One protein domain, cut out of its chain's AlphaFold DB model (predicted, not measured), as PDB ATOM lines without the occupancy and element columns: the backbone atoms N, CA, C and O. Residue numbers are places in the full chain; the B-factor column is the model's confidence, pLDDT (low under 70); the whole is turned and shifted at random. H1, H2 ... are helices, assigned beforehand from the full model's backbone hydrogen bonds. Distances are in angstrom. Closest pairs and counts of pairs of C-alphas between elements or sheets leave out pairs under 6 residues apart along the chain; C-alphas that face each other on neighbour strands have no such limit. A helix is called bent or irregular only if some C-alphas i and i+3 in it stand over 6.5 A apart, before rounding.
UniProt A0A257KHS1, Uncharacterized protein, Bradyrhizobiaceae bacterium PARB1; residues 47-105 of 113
ATOM      1  N   GLU A  47      22.215 -16.455  19.613       59.97
ATOM      2  CA  GLU A  47      21.773 -16.843  20.950       59.97
ATOM      3  C   GLU A  47      22.700 -17.857  21.598       59.97
ATOM      4  O   GLU A  47      23.122 -17.598  22.709       59.97
ATOM      5  N   ASN A  48      23.141 -18.914  20.906       64.25
ATOM      6  CA  ASN A  48      23.994 -19.948  21.513       64.25
ATOM      7  C   ASN A  48      25.283 -19.395  22.163       64.25
ATOM      8  O   ASN A  48      25.738 -19.921  23.179       64.25
ATOM      9  N   ALA A  49      25.868 -18.331  21.603       65.69
ATOM     10  CA  ALA A  49      27.047 -17.678  22.173       65.69
ATOM     11  C   ALA A  49      26.703 -16.754  23.355       65.69
ATOM     12  O   ALA A  49      27.405 -16.773  24.369       65.69
ATOM     13  N   ALA A  50      25.625 -15.969  23.248       68.12
ATOM     14  CA  ALA A  50      25.145 -15.104  24.327       68.12
ATOM     15  C   ALA A  50      24.618 -15.925  25.519       68.12
ATOM     16  O   ALA A  50      24.881 -15.593  26.672       68.12
ATOM     17  N   ASP A  51      23.953 -17.038  25.225       67.69
ATOM     18  CA  ASP A  51      23.549 -18.099  26.138       67.69
ATOM     19  C   ASP A  51      24.717 -18.603  26.948       67.69
ATOM     20  O   ASP A  51      24.718 -18.538  28.173       67.69
ATOM     21  N   LEU A  52      25.726 -19.118  26.247       73.31
ATOM     22  CA  LEU A  52      26.866 -19.727  26.892       73.31
ATOM     23  C   LEU A  52      27.603 -18.697  27.751       73.31
ATOM     24  O   LEU A  52      28.021 -19.025  28.856       73.31
ATOM     25  N   ALA A  53      27.715 -17.448  27.293       76.75
ATOM     26  CA  ALA A  53      28.291 -16.362  28.079       76.75
ATOM     27  C   ALA A  53      27.482 -16.064  29.355       76.75
ATOM     28  O   ALA A  53      28.071 -15.976  30.433       76.75
ATOM     29  N   ALA A  54      26.153 -15.976  29.262       74.88
ATOM     30  CA  ALA A  54      25.281 -15.748  30.413       74.88
ATOM     31  C   ALA A  54      25.335 -16.915  31.414       74.88
ATOM     32  O   ALA A  54      25.461 -16.691  32.618       74.88
ATOM     33  N   TRP A  55      25.331 -18.161  30.929       76.25
ATOM     34  CA  TRP A  55      25.488 -19.340  31.779       76.25
ATOM     35  C   TRP A  55      26.860 -19.388  32.445       76.25
ATOM     36  O   TRP A  55      26.941 -19.663  33.637       76.25
ATOM     37  N   ARG A  56      27.939 -19.063  31.726       82.62
ATOM     38  CA  ARG A  56      29.288 -18.951  32.306       82.62
ATOM     39  C   ARG A  56      29.349 -17.895  33.399       82.62
ATOM     40  O   ARG A  56      29.908 -18.159  34.457       82.62
ATOM     41  N   GLN A  57      28.743 -16.732  33.170       81.50
ATOM     42  CA  GLN A  57      28.702 -15.654  34.151       81.50
ATOM     43  C   GLN A  57      27.914 -16.054  35.406       81.50
ATOM     44  O   GLN A  57      28.406 -15.864  36.516       81.50
ATOM     45  N   LEU A  58      26.722 -16.636  35.243       77.19
ATOM     46  CA  LEU A  58      25.872 -17.056  36.360       77.19
ATOM     47  C   LEU A  58      26.494 -18.215  37.150       77.19
ATOM     48  O   LEU A  58      26.468 -18.235  38.382       77.19
ATOM     49  N   LEU A  59      27.047 -19.198  36.440       79.38
ATOM     50  CA  LEU A  59      27.564 -20.420  37.043       79.38
ATOM     51  C   LEU A  59      29.029 -20.304  37.478       79.38
ATOM     52  O   LEU A  59      29.513 -21.207  38.153       79.38
ATOM     53  N   GLY A  60      29.750 -19.256  37.072       81.38
ATOM     54  CA  GLY A  60      31.207 -19.197  37.217       81.38
ATOM     55  C   GLY A  60      31.928 -20.356  36.512       81.38
ATOM     56  O   GLY A  60      33.041 -20.701  36.897       81.38
ATOM     57  N   THR A  61      31.283 -20.996  35.529       78.31
ATOM     58  CA  THR A  61      31.821 -22.162  34.811       78.31
ATOM     59  C   THR A  61      32.630 -21.718  33.596       78.31
ATOM     60  O   THR A  61      32.377 -20.668  33.005       78.31
ATOM     61  N   SER A  62      33.584 -22.545  33.187       78.31
ATOM     62  CA  SER A  62      34.313 -22.427  31.921       78.31
ATOM     63  C   SER A  62      33.756 -23.357  30.834       78.31
ATOM     64  O   SER A  62      34.383 -23.506  29.788       78.31
ATOM     65  N   ALA A  63      32.568 -23.948  31.045       79.69
ATOM     66  CA  ALA A  63      31.915 -24.864  30.106       79.69
ATOM     67  C   ALA A  63      31.953 -24.355  28.654       79.69
ATOM     68  O   ALA A  63      31.600 -23.210  28.379       79.69
ATOM     69  N   GLU A  64      32.389 -25.198  27.717       79.25
ATOM     70  CA  GLU A  64      32.537 -24.857  26.289       79.25
ATOM     71  C   GLU A  64      31.295 -25.150  25.446       79.25
ATOM     72  O   GLU A  64      31.144 -24.604  24.357       79.25
ATOM     73  N   ASP A  65      30.379 -25.952  25.981       79.56
ATOM     74  CA  ASP A  65      29.134 -26.354  25.335       79.56
ATOM     75  C   ASP A  65      27.934 -26.019  26.245       79.56
ATOM     76  O   ASP A  65      27.963 -26.336  27.444       79.56
ATOM     77  N   PRO A  66      26.852 -25.430  25.694       76.38
ATOM     78  CA  PRO A  66      25.588 -25.228  26.400       76.38
ATOM     79  C   PRO A  66      25.044 -26.466  27.130       76.38
ATOM     80  O   PRO A  66      24.426 -26.329  28.187       76.38
ATOM     81  N   ALA A  67      25.241 -27.683  26.608       81.50
ATOM     82  CA  ALA A  67      24.751 -28.882  27.286       81.50
ATOM     83  C   ALA A  67      25.507 -29.174  28.589       81.50
ATOM     84  O   ALA A  67      24.885 -29.630  29.549       81.50
ATOM     85  N   GLN A  68      26.811 -28.883  28.650       82.81
ATOM     86  CA  GLN A  68      27.576 -28.978  29.894       82.81
ATOM     87  C   GLN A  68      27.126 -27.913  30.895       82.81
ATOM     88  O   GLN A  68      26.823 -28.256  32.032       82.81
ATOM     89  N   ALA A  69      26.969 -26.661  30.456       83.50
ATOM     90  CA  ALA A  69      26.505 -25.584  31.330       83.50
ATOM     91  C   ALA A  69      25.131 -25.892  31.965       83.50
ATOM     92  O   ALA A  69      24.913 -25.638  33.146       83.50
ATOM     93  N   ARG A  70      24.213 -26.523  31.214       84.00
ATOM     94  CA  ARG A  70      22.920 -26.991  31.751       84.00
ATOM     95  C   ARG A  70      23.053 -28.110  32.783       84.00
ATOM     96  O   ARG A  70      22.269 -28.149  33.729       84.00
ATOM     97  N   ARG A  71      24.006 -29.032  32.612       87.06
ATOM     98  CA  ARG A  71      24.270 -30.077  33.615       87.06
ATOM     99  C   ARG A  71      24.799 -29.459  34.906       87.06
ATOM    100  O   ARG A  71      24.229 -29.736  35.957       87.06
ATOM    101  N   ASP A  72      25.782 -28.567  34.795       88.50
ATOM    102  CA  ASP A  72      26.352 -27.835  35.931       88.50
ATOM    103  C   ASP A  72      25.250 -27.076  36.689       88.50
ATOM    104  O   ASP A  72      25.127 -27.197  37.904       88.50
ATOM    105  N   LEU A  73      24.378 -26.352  35.974       87.00
ATOM    106  CA  LEU A  73      23.225 -25.665  36.562       87.00
ATOM    107  C   LEU A  73      22.346 -26.614  37.390       87.00
ATOM    108  O   LEU A  73      22.043 -26.326  38.548       87.00
ATOM    109  N   CYS A  74      21.938 -27.744  36.810       89.12
ATOM    110  CA  CYS A  74      21.086 -28.724  37.484       89.12
ATOM    111  C   CYS A  74      21.740 -29.309  38.744       89.12
ATOM    112  O   CYS A  74      21.052 -29.534  39.742       89.12
ATOM    113  N   GLU A  75      23.048 -29.569  38.709       90.94
ATOM    114  CA  GLU A  75      23.796 -30.051  39.875       90.94
ATOM    115  C   GLU A  75      23.840 -28.999  40.984       90.94
ATOM    116  O   GLU A  75      23.497 -29.301  42.128       90.94
ATOM    117  N   ARG A  76      24.147 -27.746  40.644       89.62
ATOM    118  CA  ARG A  76      24.233 -26.647  41.614       89.62
ATOM    119  C   ARG A  76      22.881 -26.305  42.246       89.62
ATOM    120  O   ARG A  76      22.812 -26.081  43.454       89.62
ATOM    121  N   ILE A  77      21.788 -26.355  41.473       89.31
ATOM    122  CA  ILE A  77      20.415 -26.254  42.008       89.31
ATOM    123  C   ILE A  77      20.153 -27.385  43.007       89.31
ATOM    124  O   ILE A  77      19.667 -27.141  44.110       89.31
ATOM    125  N   ARG A  78      20.487 -28.635  42.650       92.00
ATOM    126  CA  ARG A  78      20.285 -29.794  43.535       92.00
ATOM    127  C   ARG A  78      21.080 -29.663  44.839       92.00
ATOM    128  O   ARG A  78      20.590 -30.089  45.883       92.00
ATOM    129  N   ASN A  79      22.256 -29.046  44.777       93.69
ATOM    130  CA  ASN A  79      23.125 -28.792  45.924       93.69
ATOM    131  C   ASN A  79      22.752 -27.537  46.729       93.69
ATOM    132  O   ASN A  79      23.435 -27.244  47.707       93.69
ATOM    133  N   ARG A  80      21.674 -26.822  46.363       91.38
ATOM    134  CA  ARG A  80      21.205 -25.597  47.042       91.38
ATOM    135  C   ARG A  80      22.203 -24.438  47.005       91.38
ATOM    136  O   ARG A  80      22.183 -23.553  47.852       91.38
ATOM    137  N   GLU A  81      23.063 -24.404  45.993       91.19
ATOM    138  CA  GLU A  81      24.124 -23.393  45.879       91.19
ATOM    139  C   GLU A  81      23.613 -21.991  45.498       91.19
ATOM    140  O   GLU A  81      24.395 -21.041  45.449       91.19
ATOM    141  N   PHE A  82      22.315 -21.851  45.215       89.25
ATOM    142  CA  PHE A  82      21.673 -20.576  44.886       89.25
ATOM    143  C   PHE A  82      20.704 -20.085  45.964       89.25
ATOM    144  O   PHE A  82      20.160 -18.999  45.794       89.25
ATOM    145  N   ASP A  83      20.490 -20.826  47.058       90.12
ATOM    146  CA  ASP A  83      19.468 -20.495  48.065       90.12
ATOM    147  C   ASP A  83      19.711 -19.106  48.693       90.12
ATOM    148  O   ASP A  83      18.775 -18.321  48.831       90.12
ATOM    149  N   ASP A  84      20.973 -18.747  48.957       91.56
ATOM    150  CA  ASP A  84      21.361 -17.440  49.522       91.56
ATOM    151  C   ASP A  84      21.199 -16.261  48.542       91.56
ATOM    152  O   ASP A  84      21.274 -15.096  48.931       91.56
ATOM    153  N   ARG A  85      20.993 -16.550  47.254       87.06
ATOM    154  CA  ARG A  85      20.833 -15.560  46.176       87.06
ATOM    155  C   ARG A  85      19.697 -15.924  45.226       87.06
ATOM    156  O   ARG A  85      19.777 -15.685  44.018       87.06
ATOM    157  N   PHE A  86      18.647 -16.523  45.777       87.56
ATOM    158  CA  PHE A  86      17.573 -17.124  44.998       87.56
ATOM    159  C   PHE A  86      16.857 -16.109  44.103       87.56
ATOM    160  O   PHE A  86      16.574 -16.415  42.949       87.56
ATOM    161  N   ASP A  87      16.634 -14.885  44.587       88.44
ATOM    162  CA  ASP A  87      15.960 -13.835  43.815       88.44
ATOM    163  C   ASP A  87      16.773 -13.399  42.586       88.44
ATOM    164  O   ASP A  87      16.233 -13.269  41.487       88.44
ATOM    165  N   GLU A  88      18.089 -13.223  42.748       84.19
ATOM    166  CA  GLU A  88      19.014 -12.895  41.654       84.19
ATOM    167  C   GLU A  88      19.051 -14.030  40.624       84.19
ATOM    168  O   GLU A  88      18.947 -13.804  39.418       84.19
ATOM    169  N   PHE A  89      19.140 -15.268  41.109       85.81
ATOM    170  CA  PHE A  89      19.124 -16.464  40.280       85.81
ATOM    171  C   PHE A  89      17.815 -16.609  39.487       85.81
ATOM    172  O   PHE A  89      17.836 -16.847  38.276       85.81
ATOM    173  N   LEU A  90      16.673 -16.423  40.152       88.06
ATOM    174  CA  LEU A  90      15.353 -16.526  39.545       88.06
ATOM    175  C   LEU A  90      15.138 -15.448  38.479       88.06
ATOM    176  O   LEU A  90      14.611 -15.756  37.412       88.06
ATOM    177  N   ALA A  91      15.580 -14.212  38.724       85.75
ATOM    178  CA  ALA A  91      15.490 -13.132  37.743       85.75
ATOM    179  C   ALA A  91      16.227 -13.480  36.438       85.75
ATOM    180  O   ALA A  91      15.693 -13.276  35.346       85.75
ATOM    181  N   VAL A  92      17.423 -14.070  36.544       82.19
ATOM    182  CA  VAL A  92      18.207 -14.501  35.378       82.19
ATOM    183  C   VAL A  92      17.518 -15.646  34.633       82.19
ATOM    184  O   VAL A  92      17.427 -15.606  33.404       82.19
ATOM    185  N   LEU A  93      16.986 -16.644  35.348       84.62
ATOM    186  CA  LEU A  93      16.224 -17.732  34.725       84.62
ATOM    187  C   LEU A  93      14.971 -17.225  34.005       84.62
ATOM    188  O   LEU A  93      14.681 -17.676  32.899       84.62
ATOM    189  N   LEU A  94      14.242 -16.283  34.605       86.12
ATOM    190  CA  LEU A  94      13.028 -15.724  34.018       86.12
ATOM    191  C   LEU A  94      13.316 -14.959  32.728       86.12
ATOM    192  O   LEU A  94      12.636 -15.196  31.730       86.12
ATOM    193  N   GLU A  95      14.330 -14.090  32.710       83.31
ATOM    194  CA  GLU A  95      14.702 -13.364  31.488       83.31
ATOM    195  C   GLU A  95      15.146 -14.329  30.379       83.31
ATOM    196  O   GLU A  95      14.803 -14.159  29.208       83.31
ATOM    197  N   ARG A  96      15.846 -15.403  30.756       79.00
ATOM    198  CA  ARG A  96      16.277 -16.454  29.832       79.00
ATOM    199  C   ARG A  96      15.093 -17.198  29.218       79.00
ATOM    200  O   ARG A  96      15.001 -17.301  27.996       79.00
ATOM    201  N   THR A  97      14.168 -17.674  30.051       82.88
ATOM    202  CA  THR A  97      12.931 -18.311  29.584       82.88
ATOM    203  C   THR A  97      12.115 -17.350  28.723       82.88
ATOM    204  O   THR A  97      11.581 -17.756  27.693       82.88
ATOM    205  N   ALA A  98      12.056 -16.065  29.080       83.25
ATOM    206  CA  ALA A  98      11.406 -15.059  28.254       83.25
ATOM    207  C   ALA A  98      12.072 -14.949  26.872       83.25
ATOM    208  O   ALA A  98      11.351 -14.930  25.880       83.25
ATOM    209  N   SER A  99      13.407 -14.950  26.768       79.38
ATOM    210  CA  SER A  99      14.110 -14.943  25.470       79.38
ATOM    211  C   SER A  99      13.705 -16.118  24.580       79.38
ATOM    212  O   SER A  99      13.315 -15.915  23.431       79.38
ATOM    213  N   GLU A 100      13.675 -17.334  25.129       77.12
ATOM    214  CA  GLU A 100      13.255 -18.528  24.382       77.12
ATOM    215  C   GLU A 100      11.792 -18.427  23.928       77.12
ATOM    216  O   GLU A 100      11.450 -18.706  22.775       77.12
ATOM    217  N   VAL A 101      10.909 -17.938  24.803       82.38
ATOM    218  CA  VAL A 101       9.501 -17.720  24.458       82.38
ATOM    219  C   VAL A 101       9.348 -16.639  23.380       82.38
ATOM    220  O   VAL A 101       8.487 -16.797  22.515       82.38
ATOM    221  N   ARG A 102      10.189 -15.590  23.338       82.50
ATOM    222  CA  ARG A 102      10.168 -14.579  22.253       82.50
ATOM    223  C   ARG A 102      10.405 -15.212  20.879       82.50
ATOM    224  O   ARG A 102       9.880 -14.707  19.890       82.50
ATOM    225  N   ILE A 103      11.144 -16.316  20.810       77.44
ATOM    226  CA  ILE A 103      11.411 -17.034  19.559       77.44
ATOM    227  C   ILE A 103      10.259 -17.970  19.216       77.44
ATOM    228  O   ILE A 103       9.715 -17.916  18.111       77.44
ATOM    229  N   VAL A 104       9.862 -18.819  20.162       77.69
ATOM    230  CA  VAL A 104       8.888 -19.886  19.896       77.69
ATOM    231  C   VAL A 104       7.462 -19.327  19.793       77.69
ATOM    232  O   VAL A 104       6.680 -19.748  18.932       77.69
ATOM    233  N   ARG A 105       7.119 -18.356  20.650       76.69
ATOM    234  CA  ARG A 105       5.785 -17.743  20.795       76.69
ATOM    235  C   ARG A 105       5.866 -16.240  21.133       76.69
ATOM    236  O   ARG A 105       5.443 -15.830  22.219       76.69
TER     237      ARG A 105
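This is residues 47 to 105 of the 113 residues of an uncharacterized protein of Bradyrhizobiaceae bacterium PARB1 (UniProt A0A257KHS1). A long helix, H3, runs back past two shorter helices, H1 and H2, which lie side by side; the three centres make a triangle, and H3 touches neither of the other two. H2 and H3 spread from the tight turn of residues 79 to 82 like a V, and H1 runs alongside H3, close to it but not clearly touching. The printed part has 59 residues with three named helices, in the order H1, H2, H3, and no named strand; the class is all helix. The whole is compact, with a radius of gyration of the C-alphas of 11.6 A, and its C-alphas span 32 by 25 by 16 A.

The longest helix is H3, residues 83 to 104, 30.1 A from first to last C-alpha, from C-alpha 83 at (19.468, -20.495, 48.065) to C-alpha 104 at (8.888, -19.886, 19.896). H3 is irregular: C-alphas 84 and 87 are 8.6 A apart, against about 5 A in a regular helix, and there is a kink of 36 degrees near residue 90. H1 is residues 47 to 59, 17.5 A long, and begins with C-alpha 47 at (21.773, -16.843, 20.950). H2 is residues 66 to 78, 18.5 A long.

H3 is close to H1 but not clearly touching, with 1 pair of C-alphas within 8 A, the closest, those of Leu 58 and Phe 89, at 7.8 A. The two run opposite ways at a shallow tilt of 6 degrees, where the line of H3 is a rough one. H1 and H2 touch, with 10 pairs of C-alphas within 8 A; the closest C-alphas are those of Leu 52 and Pro 66, 5.7 A apart. They run the same way at a shallow tilt of 31 degrees. H2 and H3 are only just apart, their closest C-alphas being 8.4 A from each other. In H1 and H2 every O i to N i+4 pair is within hydrogen-bond range; in H3 16 of 18 are.

The two C-alphas farthest apart are those of Asp 84 and Arg 105, 32.7 A; those of the first and last printed residues, Glu 47 and Arg 105, are 16.0 A apart. The printed part has no cut. The link from H1 to H2, 6 residues, is short, the link from H2 to H3, 4 residues, is tight, and no link is long. The mean pLDDT of the printed part is 81.9, and residues 47 to 51 of H1 are under 70.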